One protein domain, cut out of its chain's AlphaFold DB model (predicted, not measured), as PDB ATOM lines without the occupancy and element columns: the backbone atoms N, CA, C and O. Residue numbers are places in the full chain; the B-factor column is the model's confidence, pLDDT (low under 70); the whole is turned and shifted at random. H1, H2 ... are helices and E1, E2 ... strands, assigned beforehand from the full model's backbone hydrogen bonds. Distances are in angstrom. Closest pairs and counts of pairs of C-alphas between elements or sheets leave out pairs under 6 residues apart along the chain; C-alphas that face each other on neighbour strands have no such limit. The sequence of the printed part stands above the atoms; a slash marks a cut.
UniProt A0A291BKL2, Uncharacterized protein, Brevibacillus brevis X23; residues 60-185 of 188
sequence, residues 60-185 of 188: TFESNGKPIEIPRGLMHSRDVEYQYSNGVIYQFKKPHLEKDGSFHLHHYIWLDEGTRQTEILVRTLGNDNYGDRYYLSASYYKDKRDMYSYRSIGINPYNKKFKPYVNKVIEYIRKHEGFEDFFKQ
ATOM      1  N   THR A  60       7.538  -1.942 -43.473       74.56
ATOM      2  CA  THR A  60       7.347  -0.806 -44.380       74.56
ATOM      3  C   THR A  60       5.865  -0.524 -44.548       74.56
ATOM      4  O   THR A  60       5.094  -1.425 -44.876       74.56
ATOM      5  N   PHE A  61       5.472   0.732 -44.365       72.06
ATOM      6  CA  PHE A  61       4.101   1.194 -44.564       72.06
ATOM      7  C   PHE A  61       4.083   2.385 -45.511       72.06
ATOM      8  O   PHE A  61       4.999   3.205 -45.509       72.06
ATOM      9  N   GLU A  62       3.023   2.513 -46.302       68.19
ATOM     10  CA  GLU A  62       2.833   3.669 -47.169       68.19
ATOM     11  C   GLU A  62       1.990   4.735 -46.457       68.19
ATOM     12  O   GLU A  62       0.898   4.461 -45.957       68.19
ATOM     13  N   SER A  63       2.492   5.970 -46.394       66.06
ATOM     14  CA  SER A  63       1.743   7.117 -45.871       66.06
ATOM     15  C   SER A  63       2.067   8.361 -46.689       66.06
ATOM     16  O   SER A  63       3.235   8.670 -46.926       66.06
ATOM     17  N   ASN A  64       1.036   9.082 -47.142       63.06
ATOM     18  CA  ASN A  64       1.171  10.266 -48.003       63.06
ATOM     19  C   ASN A  64       2.072  10.024 -49.241       63.06
ATOM     20  O   ASN A  64       2.847  10.899 -49.623       63.06
ATOM     21  N   GLY A  65       2.002   8.824 -49.836       67.00
ATOM     22  CA  GLY A  65       2.781   8.441 -51.023       67.00
ATOM     23  C   GLY A  65       4.284   8.251 -50.784       67.00
ATOM     24  O   GLY A  65       5.061   8.293 -51.737       67.00
ATOM     25  N   LYS A  66       4.725   8.089 -49.527       67.88
ATOM     26  CA  LYS A  66       6.117   7.767 -49.175       67.88
ATOM     27  C   LYS A  66       6.188   6.477 -48.349       67.88
ATOM     28  O   LYS A  66       5.368   6.315 -47.439       67.88
ATOM     29  N   PRO A  67       7.162   5.586 -48.621       71.62
ATOM     30  CA  PRO A  67       7.429   4.445 -47.761       71.62
ATOM     31  C   PRO A  67       8.051   4.929 -46.449       71.62
ATOM     32  O   PRO A  67       8.987   5.729 -46.451       71.62
ATOM     33  N   ILE A  68       7.513   4.447 -45.337       71.69
ATOM     34  CA  ILE A  68       8.027   4.668 -43.987       71.69
ATOM     35  C   ILE A  68       8.492   3.317 -43.463       71.69
ATOM     36  O   ILE A  68       7.715   2.365 -43.455       71.69
ATOM     37  N   GLU A  69       9.744   3.247 -43.016       75.81
ATOM     38  CA  GLU A  69      10.349   2.012 -42.517       75.81
ATOM     39  C   GLU A  69      10.578   2.094 -41.006       75.81
ATOM     40  O   GLU A  69      11.224   3.024 -40.517       75.81
ATOM     41  N   ILE A  70      10.103   1.095 -40.266       69.75
ATOM     42  CA  ILE A  70      10.282   1.000 -38.814       69.75
ATOM     43  C   ILE A  70      10.693  -0.388 -38.364       69.75
ATOM     44  O   ILE A  70      10.215  -1.364 -38.920       69.75
ATOM     45  N   PRO A  71      11.524  -0.516 -37.316       70.12
ATOM     46  CA  PRO A  71      11.807  -1.814 -36.722       70.12
ATOM     47  C   PRO A  71      10.537  -2.552 -36.305       70.12
ATOM     48  O   PRO A  71       9.735  -2.027 -35.529       70.12
ATOM     49  N   ARG A  72      10.427  -3.813 -36.732       65.62
ATOM     50  CA  ARG A  72       9.319  -4.736 -36.425       65.62
ATOM     51  C   ARG A  72       9.047  -4.884 -34.916       65.62
ATOM     52  O   ARG A  72       7.947  -5.206 -34.493       65.62
ATOM     53  N   GLY A  73      10.029  -4.572 -34.064       58.53
ATOM     54  CA  GLY A  73       9.904  -4.592 -32.599       58.53
ATOM     55  C   GLY A  73       9.278  -3.349 -31.952       58.53
ATOM     56  O   GLY A  73       8.913  -3.411 -30.781       58.53
ATOM     57  N   LEU A  74       9.132  -2.233 -32.675       62.56
ATOM     58  CA  LEU A  74       8.471  -1.031 -32.144       62.56
ATOM     59  C   LEU A  74       6.939  -1.146 -32.165       62.56
ATOM     60  O   LEU A  74       6.266  -0.409 -31.450       62.56
ATOM     61  N   MET A  75       6.386  -2.075 -32.953       56.66
ATOM     62  CA  MET A  75       4.955  -2.179 -33.261       56.66
ATOM     63  C   MET A  75       4.182  -3.220 -32.442       56.66
ATOM     64  O   MET A  75       3.257  -3.827 -32.961       56.66
ATOM     65  N   HIS A  76       4.478  -3.469 -31.166       51.94
ATOM     66  CA  HIS A  76       3.779  -4.553 -30.452       51.94
ATOM     67  C   HIS A  76       3.398  -4.215 -29.010       51.94
ATOM     68  O   HIS A  76       3.868  -4.828 -28.059       51.94
ATOM     69  N   SER A  77       2.457  -3.282 -28.850       60.78
ATOM     70  CA  SER A  77       1.664  -3.181 -27.621       60.78
ATOM     71  C   SER A  77       0.182  -3.085 -27.975       60.78
ATOM     72  O   SER A  77      -0.201  -2.273 -28.816       60.78
ATOM     73  N   ARG A  78      -0.651  -3.931 -27.353       62.62
ATOM     74  CA  ARG A  78      -2.118  -3.948 -27.547       62.62
ATOM     75  C   ARG A  78      -2.789  -2.670 -27.023       62.62
ATOM     76  O   ARG A  78      -3.889  -2.316 -27.456       62.62
ATOM     77  N   ASP A  79      -2.082  -1.954 -26.156       74.50
ATOM     78  CA  ASP A  79      -2.557  -0.760 -25.460       74.50
ATOM     79  C   ASP A  79      -2.029   0.519 -26.106       74.50
ATOM     80  O   ASP A  79      -1.823   1.532 -25.441       74.50
ATOM     81  N   VAL A  80      -1.747   0.470 -27.407       77.56
ATOM     82  CA  VAL A  80      -1.155   1.580 -28.142       77.56
ATOM     83  C   VAL A  80      -1.884   1.786 -29.464       77.56
ATOM     84  O   VAL A  80      -2.119   0.846 -30.219       77.56
ATOM     85  N   GLU A  81      -2.235   3.035 -29.737       82.94
ATOM     86  CA  GLU A  81      -2.730   3.509 -31.021       82.94
ATOM     87  C   GLU A  81      -1.573   4.130 -31.812       82.94
ATOM     88  O   GLU A  81      -0.848   4.989 -31.309       82.94
ATOM     89  N   TYR A  82      -1.403   3.704 -33.063       80.12
ATOM     90  CA  TYR A  82      -0.396   4.258 -33.964       80.12
ATOM     91  C   TYR A  82      -1.058   5.197 -34.968       80.12
ATOM     92  O   TYR A  82      -2.029   4.823 -35.626       80.12
ATOM     93  N   GLN A  83      -0.508   6.398 -35.128       84.25
ATOM     94  CA  GLN A  83      -0.895   7.315 -36.197       84.25
ATOM     95  C   GLN A  83       0.320   7.718 -37.023       84.25
ATOM     96  O   GLN A  83       1.369   8.056 -36.478       84.25
ATOM     97  N   TYR A  84       0.145   7.771 -38.339       77.75
ATOM     98  CA  TYR A  84       1.188   8.152 -39.288       77.75
ATOM     99  C   TYR A  84       0.801   9.459 -39.969       77.75
ATOM    100  O   TYR A  84      -0.324   9.616 -40.441       77.75
ATOM    101  N   SER A  85       1.712  10.430 -39.990       77.62
ATOM    102  CA  SER A  85       1.482  11.705 -40.668       77.62
ATOM    103  C   SER A  85       2.805  12.383 -41.003       77.62
ATOM    104  O   SER A  85       3.616  12.620 -40.112       77.62
ATOM    105  N   ASN A  86       3.013  12.722 -42.280       75.62
ATOM    106  CA  ASN A  86       4.159  13.510 -42.755       75.62
ATOM    107  C   ASN A  86       5.539  12.938 -42.361       75.62
ATOM    108  O   ASN A  86       6.413  13.686 -41.933       75.62
ATOM    109  N   GLY A  87       5.736  11.619 -42.488       73.94
ATOM    110  CA  GLY A  87       7.000  10.965 -42.107       73.94
ATOM    111  C   GLY A  87       7.234  10.887 -40.592       73.94
ATOM    112  O   GLY A  87       8.345  10.618 -40.145       73.94
ATOM    113  N   VAL A  88       6.187  11.139 -39.800       85.81
ATOM    114  CA  VAL A  88       6.204  11.051 -38.341       85.81
ATOM    115  C   VAL A  88       5.241   9.976 -37.879       85.81
ATOM    116  O   VAL A  88       4.103   9.888 -38.352       85.81
ATOM    117  N   ILE A  89       5.703   9.188 -36.918       85.94
ATOM    118  CA  ILE A  89       4.954   8.091 -36.322       85.94
ATOM    119  C   ILE A  89       4.648   8.477 -34.892       85.94
ATOM    120  O   ILE A  89       5.551   8.712 -34.094       85.94
ATOM    121  N   TYR A  90       3.370   8.539 -34.572       88.69
ATOM    122  CA  TYR A  90       2.890   8.803 -33.232       88.69
ATOM    123  C   TYR A  90       2.445   7.490 -32.618       88.69
ATOM    124  O   TYR A  90       1.588   6.800 -33.164       88.69
ATOM    125  N   GLN A  91       3.035   7.166 -31.481       88.38
ATOM    126  CA  GLN A  91       2.705   6.028 -30.652       88.38
ATOM    127  C   GLN A  91       1.941   6.546 -29.434       88.38
ATOM    128  O   GLN A  91       2.529   6.978 -28.437       88.38
ATOM    129  N   PHE A  92       0.617   6.542 -29.525       87.50
ATOM    130  CA  PHE A  92      -0.243   6.960 -28.436       87.50
ATOM    131  C   PHE A  92      -0.514   5.785 -27.516       87.50
ATOM    132  O   PHE A  92      -1.224   4.854 -27.885       87.50
ATOM    133  N   LYS A  93       0.023   5.818 -26.297       82.56
ATOM    134  CA  LYS A  93      -0.426   4.879 -25.276       82.56
ATOM    135  C   LYS A  93      -1.891   5.171 -24.972       82.56
ATOM    136  O   LYS A  93      -2.242   6.321 -24.697       82.56
ATOM    137  N   LYS A  94      -2.728   4.136 -25.057       74.12
ATOM    138  CA  LYS A  94      -4.119   4.230 -24.641       74.12
ATOM    139  C   LYS A  94      -4.144   4.640 -23.180       74.12
ATOM    140  O   LYS A  94      -3.315   4.156 -22.399       74.12
ATOM    141  N   PRO A  95      -5.064   5.521 -22.812       70.81
ATOM    142  CA  PRO A  95      -5.077   5.967 -21.449       70.81
ATOM    143  C   PRO A  95      -5.447   4.872 -20.457       70.81
ATOM    144  O   PRO A  95      -6.220   3.961 -20.757       70.81
ATOM    145  N   HIS A  96      -4.862   4.975 -19.271       74.00
ATOM    146  CA  HIS A  96      -5.149   4.107 -18.147       74.00
ATOM    147  C   HIS A  96      -5.029   4.930 -16.870       74.00
ATOM    148  O   HIS A  96      -3.953   5.464 -16.589       74.00
ATOM    149  N   LEU A  97      -6.136   5.028 -16.136       79.81
ATOM    150  CA  LEU A  97      -6.157   5.625 -14.812       79.81
ATOM    151  C   LEU A  97      -5.735   4.583 -13.780       79.81
ATOM    152  O   LEU A  97      -6.193   3.437 -13.800       79.81
ATOM    153  N   GLU A  98      -4.882   5.009 -12.863       84.06
ATOM    154  CA  GLU A  98      -4.562   4.284 -11.646       84.06
ATOM    155  C   GLU A  98      -5.781   4.259 -10.707       84.06
ATOM    156  O   GLU A  98      -6.786   4.947 -10.904       84.06
ATOM    157  N   LYS A  99      -5.711   3.454  -9.640       86.25
ATOM    158  CA  LYS A  99      -6.825   3.293  -8.683       86.25
ATOM    159  C   LYS A  99      -7.242   4.592  -7.990       86.25
ATOM    160  O   LYS A  99      -8.386   4.702  -7.563       86.25
ATOM    161  N   ASP A 100      -6.310   5.524  -7.834       85.38
ATOM    162  CA  ASP A 100      -6.537   6.843  -7.242       85.38
ATOM    163  C   ASP A 100      -7.035   7.878  -8.264       85.38
ATOM    164  O   ASP A 100      -7.261   9.031  -7.906       85.38
ATOM    165  N   GLY A 101      -7.238   7.470  -9.521       82.31
ATOM    166  CA  GLY A 101      -7.644   8.340 -10.618       82.31
ATOM    167  C   GLY A 101      -6.488   9.083 -11.285       82.31
ATOM    168  O   GLY A 101      -6.735   9.763 -12.279       82.31
ATOM    169  N   SER A 102      -5.249   8.954 -10.798       86.19
ATOM    170  CA  SER A 102      -4.073   9.555 -11.439       86.19
ATOM    171  C   SER A 102      -3.705   8.831 -12.737       86.19
ATOM    172  O   SER A 102      -4.096   7.683 -12.956       86.19
ATOM    173  N   PHE A 103      -2.943   9.474 -13.625       84.75
ATOM    174  CA  PHE A 103      -2.434   8.816 -14.836       84.75
ATOM    175  C   PHE A 103      -0.954   9.071 -15.083       84.75
ATOM    176  O   PHE A 103      -0.414  10.147 -14.823       84.75
ATOM    177  N   HIS A 104      -0.296   8.046 -15.628       88.25
ATOM    178  CA  HIS A 104       1.124   8.030 -15.967       88.25
ATOM    179  C   HIS A 104       1.300   7.486 -17.394       88.25
ATOM    180  O   HIS A 104       1.397   6.272 -17.617       88.25
ATOM    181  N   LEU A 105       1.343   8.379 -18.386       87.00
ATOM    182  CA  LEU A 105       1.356   7.989 -19.797       87.00
ATOM    183  C   LEU A 105       2.698   8.296 -20.456       87.00
ATOM    184  O   LEU A 105       3.325   9.327 -20.216       87.00
ATOM    185  N   HIS A 106       3.136   7.375 -21.313       90.50
ATOM    186  CA  HIS A 106       4.328   7.513 -22.142       90.50
ATOM    187  C   HIS A 106       3.897   7.432 -23.600       90.50
ATOM    188  O   HIS A 106       3.502   6.364 -24.067       90.50
ATOM    189  N   HIS A 107       3.968   8.556 -24.302       90.25
ATOM    190  CA  HIS A 107       3.714   8.629 -25.733       90.25
ATOM    191  C   HIS A 107       5.040   8.812 -26.455       90.25
ATOM    192  O   HIS A 107       5.884   9.590 -26.006       90.25
ATOM    193  N   TYR A 108       5.212   8.132 -27.582       91.00
ATOM    194  CA  TYR A 108       6.441   8.221 -28.361       91.00
ATOM    195  C   TYR A 108       6.155   8.821 -29.728       91.00
ATOM    196  O   TYR A 108       5.108   8.585 -30.328       91.00
ATOM    197  N   ILE A 109       7.091   9.619 -30.217       91.88
ATOM    198  CA  ILE A 109       7.048  10.216 -31.545       91.88
ATOM    199  C   ILE A 109       8.334   9.823 -32.250       91.88
ATOM    200  O   ILE A 109       9.415  10.180 -31.792       91.88
ATOM    201  N   TRP A 110       8.229   9.134 -33.374       89.31
ATOM    202  CA  TRP A 110       9.379   8.755 -34.179       89.31
ATOM    203  C   TRP A 110       9.433   9.631 -35.423       89.31
ATOM    204  O   TRP A 110       8.503   9.641 -36.230       89.31
ATOM    205  N   LEU A 111      10.519  10.387 -35.554       88.88
ATOM    206  CA  LEU A 111      10.847  11.168 -36.738       88.88
ATOM    207  C   LEU A 111      11.768  10.332 -37.624       88.88
ATOM    208  O   LEU A 111      12.881   9.992 -37.205       88.88
ATOM    209  N   ASP A 112      11.304  10.014 -38.828       82.31
ATOM    210  CA  ASP A 112      12.132   9.374 -39.843       82.31
ATOM    211  C   ASP A 112      13.016  10.427 -40.533       82.31
ATOM    212  O   ASP A 112      12.529  11.386 -41.137       82.31
ATOM    213  N   GLU A 113      14.334  10.261 -40.414       84.62
ATOM    214  CA  GLU A 113      15.352  11.110 -41.040       84.62
ATOM    215  C   GLU A 113      16.140  10.310 -42.106       84.62
ATOM    216  O   GLU A 113      17.310  10.591 -42.391       84.62
ATOM    217  N   GLY A 114      15.513   9.280 -42.690       82.75
ATOM    218  CA  GLY A 114      16.049   8.423 -43.746       82.75
ATOM    219  C   GLY A 114      16.805   7.219 -43.187       82.75
ATOM    220  O   GLY A 114      16.234   6.158 -42.927       82.75
ATOM    221  N   THR A 115      18.127   7.350 -43.040       85.19
ATOM    222  CA  THR A 115      18.929   6.310 -42.372       85.19
ATOM    223  C   THR A 115      18.882   6.453 -40.860       85.19
ATOM    224  O   THR A 115      19.056   5.467 -40.159       85.19
ATOM    225  N   ARG A 116      18.697   7.675 -40.350       89.00
ATOM    226  CA  ARG A 116      18.666   7.985 -38.915       89.00
ATOM    227  C   ARG A 116      17.233   8.063 -38.418       89.00
ATOM    228  O   ARG A 116      16.306   8.253 -39.199       89.00
ATOM    229  N   GLN A 117      17.090   7.977 -37.105       87.75
ATOM    230  CA  GLN A 117      15.805   8.137 -36.452       87.75
ATOM    231  C   GLN A 117      15.969   8.964 -35.180       87.75
ATOM    232  O   GLN A 117      16.970   8.844 -34.465       87.75
ATOM    233  N   THR A 118      14.976   9.802 -34.903       91.62
ATOM    234  CA  THR A 118      14.847  10.494 -33.620       91.62
ATOM    235  C   THR A 118      13.550  10.052 -32.961       91.62
ATOM    236  O   THR A 118      12.482  10.187 -33.549       91.62
ATOM    237  N   GLU A 119      13.636   9.561 -31.733       92.00
ATOM    238  CA  GLU A 119      12.490   9.273 -30.874       92.00
ATOM    239  C   GLU A 119      12.305  10.436 -29.899       92.00
ATOM    240  O   GLU A 119      13.267  10.888 -29.281       92.00
ATOM    241  N   ILE A 120      11.077  10.915 -29.736       94.25
ATOM    242  CA  ILE A 120      10.692  11.885 -28.715       94.25
ATOM    243  C   ILE A 120       9.723  11.187 -27.770       94.25
ATOM    244  O   ILE A 120       8.650  10.761 -28.189       94.25
ATOM    245  N   LEU A 121      10.078  11.117 -26.493       93.56
ATOM    246  CA  LEU A 121       9.184  10.678 -25.431       93.56
ATOM    247  C   LEU A 121       8.466  11.898 -24.855       93.56
ATOM    248  O   LEU A 121       9.107  12.835 -24.373       93.56
ATOM    249  N   VAL A 122       7.139  11.850 -24.875       93.44
ATOM    250  CA  VAL A 122       6.253  12.737 -24.127       93.44
ATOM    251  C   VAL A 122       5.702  11.939 -22.953       93.44
ATOM    252  O   VAL A 122       4.816  11.098 -23.112       93.44
ATOM    253  N   ARG A 123       6.260  12.181 -21.769       91.69
ATOM    254  CA  ARG A 123       5.766  11.600 -20.521       91.69
ATOM    255  C   ARG A 123       4.786  12.564 -19.885       91.69
ATOM    256  O   ARG A 123       5.193  13.674 -19.559       91.69
ATOM    257  N   THR A 124       3.552  12.138 -19.661       89.12
ATOM    258  CA  THR A 124       2.546  12.925 -18.947       89.12
ATOM    259  C   THR A 124       2.199  12.285 -17.613       89.12
ATOM    260  O   THR A 124       2.177  11.062 -17.471       89.12
ATOM    261  N   LEU A 125       1.998  13.148 -16.626       89.38
ATOM    262  CA  LEU A 125       1.539  12.835 -15.281       89.38
ATOM    263  C   LEU A 125       0.367  13.764 -14.994       89.38
ATOM    264  O   LEU A 125       0.448  14.936 -15.366       89.38
ATOM    265  N   GLY A 126      -0.681  13.288 -14.343       87.56
ATOM    266  CA  GLY A 126      -1.796  14.163 -14.022       87.56
ATOM    267  C   GLY A 126      -2.876  13.512 -13.187       87.56
ATOM    268  O   GLY A 126      -2.768  12.340 -12.817       87.56
ATOM    269  N   ASN A 127      -3.876  14.328 -12.858       81.44
ATOM    270  CA  ASN A 127      -4.920  14.029 -11.878       81.44
ATOM    271  C   ASN A 127      -4.357  13.546 -10.520       81.44
ATOM    272  O   ASN A 127      -4.961  12.746  -9.812       81.44
ATOM    273  N   ASP A 128      -3.158  14.033 -10.183       83.44
ATOM    274  CA  ASP A 128      -2.515  13.886  -8.883       83.44
ATOM    275  C   ASP A 128      -2.555  15.228  -8.123       83.44
ATOM    276  O   ASP A 128      -2.922  16.274  -8.665       83.44
ATOM    277  N   ASN A 129      -2.128  15.229  -6.857       84.50
ATOM    278  CA  ASN A 129      -2.117  16.436  -6.013       84.50
ATOM    279  C   ASN A 129      -1.187  17.562  -6.516       84.50
ATOM    280  O   ASN A 129      -1.152  18.640  -5.923       84.50
ATOM    281  N   TYR A 130      -0.397  17.321  -7.562       82.94
ATOM    282  CA  TYR A 130       0.541  18.277  -8.143       82.94
ATOM    283  C   TYR A 130       0.074  18.809  -9.508       82.94
ATOM    284  O   TYR A 130       0.782  19.630 -10.102       82.94
ATOM    285  N   GLY A 131      -1.081  18.351  -9.997       82.75
ATOM    286  CA  GLY A 131      -1.658  18.739 -11.277       82.75
ATOM    287  C   GLY A 131      -0.936  18.169 -12.501       82.75
ATOM    288  O   GLY A 131       0.070  17.453 -12.423       82.75
ATOM    289  N   ASP A 132      -1.465  18.536 -13.666       86.06
ATOM    290  CA  ASP A 132      -1.106  17.948 -14.953       86.06
ATOM    291  C   ASP A 132       0.208  18.496 -15.514       86.06
ATOM    292  O   ASP A 132       0.376  19.686 -15.790       86.06
ATOM    293  N   ARG A 133       1.173  17.604 -15.716       88.19
ATOM    294  CA  ARG A 133       2.556  17.933 -16.067       88.19
ATOM    295  C   ARG A 133       3.037  17.034 -17.189       88.19
ATOM    296  O   ARG A 133       2.629  15.879 -17.307       88.19
ATOM    297  N   TYR A 134       3.971  17.537 -17.989       90.31
ATOM    298  CA  TYR A 134       4.659  16.705 -18.967       90.31
ATOM    299  C   TYR A 134       6.158  16.970 -19.022       90.31
ATOM    300  O   TYR A 134       6.640  18.075 -18.771       90.31
ATOM    301  N   TYR A 135       6.890  15.921 -19.376       91.75
ATOM    302  CA  TYR A 135       8.335  15.912 -19.525       91.75
ATOM    303  C   TYR A 135       8.685  15.384 -20.906       91.75
ATOM    304  O   TYR A 135       8.046  14.459 -21.411       91.75
ATOM    305  N   LEU A 136       9.716  15.975 -21.501       95.19
ATOM    306  CA  LEU A 136      10.164  15.631 -22.839       95.19
ATOM    307  C   LEU A 136      11.595  15.105 -22.811       95.19
ATOM    308  O   LEU A 136      12.478  15.710 -22.195       95.19
ATOM    309  N   SER A 137      11.851  14.043 -23.563       95.75
ATOM    310  CA  SER A 137      13.209  13.628 -23.913       95.75
ATOM    311  C   SER A 137      13.295  13.232 -25.378       95.75
ATOM    312  O   SER A 137      12.315  12.772 -25.950       95.75
ATOM    313  N   ALA A 138      14.468  13.418 -25.981       95.69
ATOM    314  CA  ALA A 138      14.771  12.900 -27.309       95.69
ATOM    315  C   ALA A 138      15.912  11.899 -27.246       95.69
ATOM    316  O   ALA A 138      16.940  12.174 -26.625       95.69
ATOM    317  N   SER A 139      15.734  10.795 -27.955       94.44
ATOM    318  CA  SER A 139      16.717   9.748 -28.186       94.44
ATOM    319  C   SER A 139      17.095   9.743 -29.670       94.44
ATOM    320  O   SER A 139      16.231   9.763 -30.543       94.44
ATOM    321  N   TYR A 140      18.393   9.744 -29.965       93.44
ATOM    322  CA  TYR A 140      18.931   9.792 -31.325       93.44
ATOM    323  C   TYR A 140      19.575   8.460 -31.696       93.44
ATOM    324  O   TYR A 140      20.388   7.918 -30.938       93.44
ATOM    325  N   TYR A 141      19.270   7.980 -32.896       90.81
ATOM    326  CA  TYR A 141      19.730   6.701 -33.429       90.81
ATOM    327  C   TYR A 141      20.586   6.943 -34.675       90.81
ATOM    328  O   TYR A 141      20.287   7.819 -35.494       90.81
ATOM    329  N   LYS A 142      21.703   6.214 -34.809       90.69
ATOM    330  CA  LYS A 142      22.599   6.376 -35.972       90.69
ATOM    331  C   LYS A 142      22.051   5.652 -37.197       90.69
ATOM    332  O   LYS A 142      22.353   6.067 -38.312       90.69
ATOM    333  N   ASP A 143      21.298   4.585 -36.965       89.31
ATOM    334  CA  ASP A 143      20.560   3.808 -37.951       89.31
ATOM    335  C   ASP A 143      19.153   3.533 -37.399       89.31
ATOM    336  O   ASP A 143      19.023   3.254 -36.210       89.31
ATOM    337  N   LYS A 144      18.106   3.575 -38.224       84.94
ATOM    338  CA  LYS A 144      16.738   3.218 -37.801       84.94
ATOM    339  C   LYS A 144      16.608   1.779 -37.303       84.94
ATOM    340  O   LYS A 144      15.669   1.473 -36.590       84.94
ATOM    341  N   ARG A 145      17.556   0.902 -37.646       86.00
ATOM    342  CA  ARG A 145      17.642  -0.476 -37.140       86.00
ATOM    343  C   ARG A 145      18.354  -0.591 -35.790       86.00
ATOM    344  O   ARG A 145      18.473  -1.689 -35.257       86.00
ATOM    345  N   ASP A 146      18.875   0.505 -35.241       85.19
ATOM    346  CA  ASP A 146      19.514   0.484 -33.928       85.19
ATOM    347  C   ASP A 146      18.476   0.235 -32.824       85.19
ATOM    348  O   ASP A 146      17.528   0.994 -32.665       85.19
ATOM    349  N   MET A 147      18.703  -0.780 -31.985       76.56
ATOM    350  CA  MET A 147      17.864  -1.022 -30.798       76.56
ATOM    351  C   MET A 147      18.058   0.032 -29.699       76.56
ATOM    352  O   MET A 147      17.193   0.211 -28.847       76.56
ATOM    353  N   TYR A 148      19.216   0.696 -29.682       82.81
ATOM    354  CA  TYR A 148      19.604   1.625 -28.628       82.81
ATOM    355  C   TYR A 148      20.040   2.954 -29.223       82.81
ATOM    356  O   TYR A 148      20.766   3.001 -30.219       82.81
ATOM    357  N   SER A 149      19.638   4.038 -28.566       88.88
ATOM    358  CA  SER A 149      20.091   5.371 -28.926       88.88
ATOM    359  C   SER A 149      21.580   5.525 -28.614       88.88
ATOM    360  O   SER A 149      22.103   4.998 -27.631       88.88
ATOM    361  N   TYR A 150      22.293   6.283 -29.447       89.69
ATOM    362  CA  TYR A 150      23.672   6.673 -29.128       89.69
ATOM    363  C   TYR A 150      23.717   7.911 -28.226       89.69
ATOM    364  O   TYR A 150      24.781   8.280 -27.727       89.69
ATOM    365  N   ARG A 151      22.578   8.601 -28.078       92.81
ATOM    366  CA  ARG A 151      22.422   9.803 -27.263       92.81
ATOM    367  C   ARG A 151      20.961   9.979 -26.874       92.81
ATOM    368  O   ARG A 151      20.107   9.962 -27.754       92.81
ATOM    369  N   SER A 152      20.711  10.286 -25.606       94.75
ATOM    370  CA  SER A 152      19.410  10.764 -25.131       94.75
ATOM    371  C   SER A 152      19.580  12.055 -24.329       94.75
ATOM    372  O   SER A 152      20.555  12.204 -23.593       94.75
ATOM    373  N   ILE A 153      18.674  13.019 -24.511       95.81
ATOM    374  CA  ILE A 153      18.696  14.324 -23.830       95.81
ATOM    375  C   ILE A 153      17.294  14.726 -23.370       95.81
ATOM    376  O   ILE A 153      16.312  14.448 -24.057       95.81
ATOM    377  N   GLY A 154      17.205  15.436 -22.243       95.44
ATOM    378  CA  GLY A 154      15.986  16.146 -21.860       95.44
ATOM    379  C   GLY A 154      15.729  17.330 -22.795       95.44
ATOM    380  O   GLY A 154      16.667  18.014 -23.211       95.44
ATOM    381  N   ILE A 155      14.466  17.567 -23.140       93.38
ATOM    382  CA  ILE A 155      14.057  18.667 -24.015       93.38
ATOM    383  C   ILE A 155      13.247  19.683 -23.210       93.38
ATOM    384  O   ILE A 155      12.355  19.330 -22.446       93.38
ATOM    385  N   ASN A 156      13.527  20.970 -23.427       88.19
ATOM    386  CA  ASN A 156      12.688  22.041 -22.904       88.19
ATOM    387  C   ASN A 156      11.291  21.999 -23.575       88.19
ATOM    388  O   ASN A 156      11.238  22.005 -24.807       88.19
ATOM    389  N   PRO A 157      10.180  22.038 -22.816       82.12
ATOM    390  CA  PRO A 157       8.809  22.108 -23.344       82.12
ATOM    391  C   PRO A 157       8.579  23.138 -24.466       82.12
ATOM    392  O   PRO A 157       7.794  22.916 -25.384       82.12
ATOM    393  N   TYR A 158       9.318  24.250 -24.452       83.56
ATOM    394  CA  TYR A 158       9.228  25.327 -25.441       83.56
ATOM    395  C   TYR A 158      10.147  25.144 -26.663       83.56
ATOM    396  O   TYR A 158      10.316  26.072 -27.458       83.56
ATOM    397  N   ASN A 159      10.763  23.971 -26.841       89.31
ATOM    398  CA  ASN A 159      11.657  23.697 -27.963       89.31
ATOM    399  C   ASN A 159      10.923  23.826 -29.310       89.31
ATOM    400  O   ASN A 159      10.100  22.986 -29.670       89.31
ATOM    401  N   LYS A 160      11.278  24.852 -30.094       89.75
ATOM    402  CA  LYS A 160      10.624  25.162 -31.377       89.75
ATOM    403  C   LYS A 160      10.678  24.017 -32.395       89.75
ATOM    404  O   LYS A 160       9.729  23.872 -33.154       89.75
ATOM    405  N   LYS A 161      11.750  23.211 -32.406       90.25
ATOM    406  CA  LYS A 161      11.916  22.090 -33.352       90.25
ATOM    407  C   LYS A 161      10.856  21.014 -33.120       90.25
ATOM    408  O   LYS A 161      10.299  20.493 -34.077       90.25
ATOM    409  N   PHE A 162      10.594  20.678 -31.857       90.88
ATOM    410  CA  PHE A 162       9.732  19.548 -31.503       90.88
ATOM    411  C   PHE A 162       8.310  19.943 -31.103       90.88
ATOM    412  O   PHE A 162       7.418  19.097 -31.119       90.88
ATOM    413  N   LYS A 163       8.081  21.227 -30.805       89.81
ATOM    414  CA  LYS A 163       6.785  21.767 -30.381       89.81
ATOM    415  C   LYS A 163       5.600  21.339 -31.264       89.81
ATOM    416  O   LYS A 163       4.594  20.946 -30.682       89.81
ATOM    417  N   PRO A 164       5.673  21.350 -32.611       90.75
ATOM    418  CA  PRO A 164       4.533  20.936 -33.434       90.75
ATOM    419  C   PRO A 164       4.114  19.483 -33.180       90.75
ATOM    420  O   PRO A 164       2.928  19.191 -33.059       90.75
ATOM    421  N   TYR A 165       5.089  18.583 -33.037       91.75
ATOM    422  CA  TYR A 165       4.832  17.162 -32.807       91.75
ATOM    423  C   TYR A 165       4.317  16.906 -31.388       91.75
ATOM    424  O   TYR A 165       3.361  16.160 -31.195       91.75
ATOM    425  N   VAL A 166       4.916  17.570 -30.395       91.56
ATOM    426  CA  VAL A 166       4.502  17.466 -28.988       91.56
ATOM    427  C   VAL A 166       3.086  18.004 -28.790       91.56
ATOM    428  O   VAL A 166       2.293  17.366 -28.109       91.56
ATOM    429  N   ASN A 167       2.732  19.128 -29.422       91.00
ATOM    430  CA  ASN A 167       1.390  19.705 -29.323       91.00
ATOM    431  C   ASN A 167       0.305  18.717 -29.758       91.00
ATOM    432  O   ASN A 167      -0.692  18.580 -29.056       91.00
ATOM    433  N   LYS A 168       0.530  17.978 -30.852       91.25
ATOM    434  CA  LYS A 168      -0.402  16.936 -31.302       91.25
ATOM    435  C   LYS A 168      -0.614  15.860 -30.232       91.25
ATOM    436  O   LYS A 168      -1.729  15.378 -30.054       91.25
ATOM    437  N   VAL A 169       0.439  15.498 -29.493       90.31
ATOM    438  CA  VAL A 169       0.329  14.553 -28.375       90.31
ATOM    439  C   VAL A 169      -0.462  15.133 -27.214       90.31
ATOM    440  O   VAL A 169      -1.377  14.481 -26.723       90.31
ATOM    441  N   ILE A 170      -0.177  16.367 -26.811       88.88
ATOM    442  CA  ILE A 170      -0.925  17.019 -25.732       88.88
ATOM    443  C   ILE A 170      -2.410  17.178 -26.096       88.88
ATOM    444  O   ILE A 170      -3.274  16.973 -25.247       88.88
ATOM    445  N   GLU A 171      -2.733  17.491 -27.352       88.88
ATOM    446  CA  GLU A 171      -4.114  17.544 -27.852       88.88
ATOM    447  C   GLU A 171      -4.806  16.178 -27.818       88.88
ATOM    448  O   GLU A 171      -5.969  16.093 -27.418       88.88
ATOM    449  N   TYR A 172      -4.092  15.105 -28.177       88.19
ATOM    450  CA  TYR A 172      -4.606  13.743 -28.050       88.19
ATOM    451  C   TYR A 172      -4.974  13.431 -26.596       88.19
ATOM    452  O   TYR A 172      -6.085  12.978 -26.335       88.19
ATOM    453  N   ILE A 173      -4.084  13.722 -25.647       84.25
ATOM    454  CA  ILE A 173      -4.320  13.434 -24.225       84.25
ATOM    455  C   ILE A 173      -5.471  14.293 -23.690       84.25
ATOM    456  O   ILE A 173      -6.358  13.771 -23.028       84.25
ATOM    457  N   ARG A 174      -5.532  15.582 -24.048       83.94
ATOM    458  CA  ARG A 174      -6.653  16.478 -23.703       83.94
ATOM    459  C   ARG A 174      -8.008  15.906 -24.091       83.94
ATOM    460  O   ARG A 174      -8.939  15.951 -23.298       83.94
ATOM    461  N   LYS A 175      -8.109  15.380 -25.311       84.12
ATOM    462  CA  LYS A 175      -9.364  14.850 -25.848       84.12
ATOM    463  C   LYS A 175      -9.812  13.561 -25.153       84.12
ATOM    464  O   LYS A 175     -11.014  13.337 -25.069       84.12
ATOM    465  N   HIS A 176      -8.876  12.721 -24.712       80.50
ATOM    466  CA  HIS A 176      -9.197  11.396 -24.175       80.50
ATOM    467  C   HIS A 176      -9.229  11.353 -22.639       80.50
ATOM    468  O   HIS A 176     -10.079  10.660 -22.104       80.50
ATOM    469  N   GLU A 177      -8.398  12.148 -21.950       71.25
ATOM    470  CA  GLU A 177      -8.220  12.106 -20.484       71.25
ATOM    471  C   GLU A 177      -8.515  13.423 -19.758       71.25
ATOM    472  O   GLU A 177      -8.442  13.475 -18.536       71.25
ATOM    473  N   GLY A 178      -8.814  14.510 -20.477       64.12
ATOM    474  CA  GLY A 178      -9.075  15.806 -19.840       64.12
ATOM    475  C   GLY A 178      -7.828  16.530 -19.316       64.12
ATOM    476  O   GLY A 178      -7.924  17.263 -18.343       64.12
ATOM    477  N   PHE A 179      -6.667  16.362 -19.968       69.62
ATOM    478  CA  PHE A 179      -5.392  16.985 -19.564       69.62
ATOM    479  C   PHE A 179      -5.413  18.531 -19.552       69.62
ATOM    480  O   PHE A 179      -5.291  19.189 -20.596       69.62
ATOM    481  N   GLU A 180      -5.456  19.144 -18.374       64.94
ATOM    482  CA  GLU A 180      -5.388  20.592 -18.170       64.94
ATOM    483  C   GLU A 180      -3.962  21.037 -17.829       64.94
ATOM    484  O   GLU A 180      -3.617  21.312 -16.689       64.94
ATOM    485  N   ASP A 181      -3.120  21.120 -18.859       57.19
ATOM    486  CA  ASP A 181      -1.733  21.615 -18.813       57.19
ATOM    487  C   ASP A 181      -1.500  22.714 -17.749       57.19
ATOM    488  O   ASP A 181      -1.922  23.864 -17.923       57.19
ATOM    489  N   PHE A 182      -0.796  22.363 -16.663       49.44
ATOM    490  CA  PHE A 182      -0.580  23.205 -15.478       49.44
ATOM    491  C   PHE A 182      -0.020  24.599 -15.811       49.44
ATOM    492  O   PHE A 182      -0.282  25.578 -15.113       49.44
ATOM    493  N   PHE A 183       0.713  24.740 -16.921       46.16
ATOM    494  CA  PHE A 183       1.257  26.028 -17.363       46.16
ATOM    495  C   PHE A 183       0.199  27.049 -17.812       46.16
ATOM    496  O   PHE A 183       0.539  28.222 -17.961       46.16
ATOM    497  N   LYS A 184      -1.071  26.655 -17.982       46.09
ATOM    498  CA  LYS A 184      -2.187  27.592 -18.194       46.09
ATOM    499  C   LYS A 184      -2.848  28.076 -16.901       46.09
ATOM    500  O   LYS A 184      -3.564  29.067 -16.947       46.09
ATOM    501  N   GLN A 185      -2.586  27.442 -15.757       43.91
ATOM    502  CA  GLN A 185      -3.194  27.837 -14.479       43.91
ATOM    503  C   GLN A 185      -2.489  29.027 -13.803       43.91
ATOM    504  O   GLN A 185      -3.022  29.595 -12.858       43.91
TER     505      GLN A 185
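What this domain is: This is residues 60 to 185 of the 188 residues of an uncharacterized protein of Brevibacillus brevis X23 (UniProt A0A291BKL2). A twisted sheet of six long and short strands forms a wall, with one helix, H1, packed slantwise over one face of it, across E5 and E6. A separate small hairpin, E1 and E2, sits at one end of this sheet. The printed part has 126 residues with eight named strands followed by one named helix; the large sheet runs E3 E4 E5 E6 E7 E8, antiparallel throughout, and the class is mixed, helices and strands. It is compact, with a radius of gyration of the C-alphas of 15.0 A and spans of 43 by 29 by 26 A.

How they stand to each other: E1, residues 60 to 63, and E2, residues 66 to 71, are an antiparallel hairpin, with N 61 and O 68 2.9 A apart. E3, residues 80 to 85, is apart from E2; its closest C-alphas to E1 are those of Ser 63 and Tyr 84, 6.7 A. E3 is an edge strand and opens a meander, each strand the antiparallel neighbour of the one before. E4, residues 88 to 93, pairs with E3, N 83 to O 90 at 2.9 A. E5, residues 103 to 113, pairs with E4, N 91 to O 108 at 2.8 A. E6, residues 116 to 126, pairs with E5, N 120 to O 109 at 2.7 A. E7, residues 133 to 141, pairs with E6, N 121 to O 137 at 2.8 A. E8, residues 151 to 155, is the other edge strand and pairs with E7, N 140 to O 151 at 2.8 A. H1, residues 163 to 177, is on this sheet at a height over the sheet of 8.6 A, giving two layers, helix on one face of a sheet. It lies over E5 and E6, only just slantwise to the strands, at 33 degrees to E5 on the local plane. Its closest C-alphas to E6 are those of Val 122 and Val 166, 7.0 A. In H1 every O i to N i+4 pair is within hydrogen-bond range.

Where its parts are: E1 begins at C-alpha 60, (7.347, -0.806, -44.380). E5 measures 31.8 A from first to last C-alpha, E6 32.8 A and E7 26.9 A. H1 measures 20.4 A and ends at C-alpha 177, (-8.220, 12.106, -20.484).

The domain as a whole: The C-alphas farthest apart are those of Gly 65 and Asn 129, 46.0 A. The printed part has no cut, and no link is long. Mean pLDDT of the printed part is 81.6; residues 62 to 66, 70, 72 to 78 and 178 to 185 are under 70.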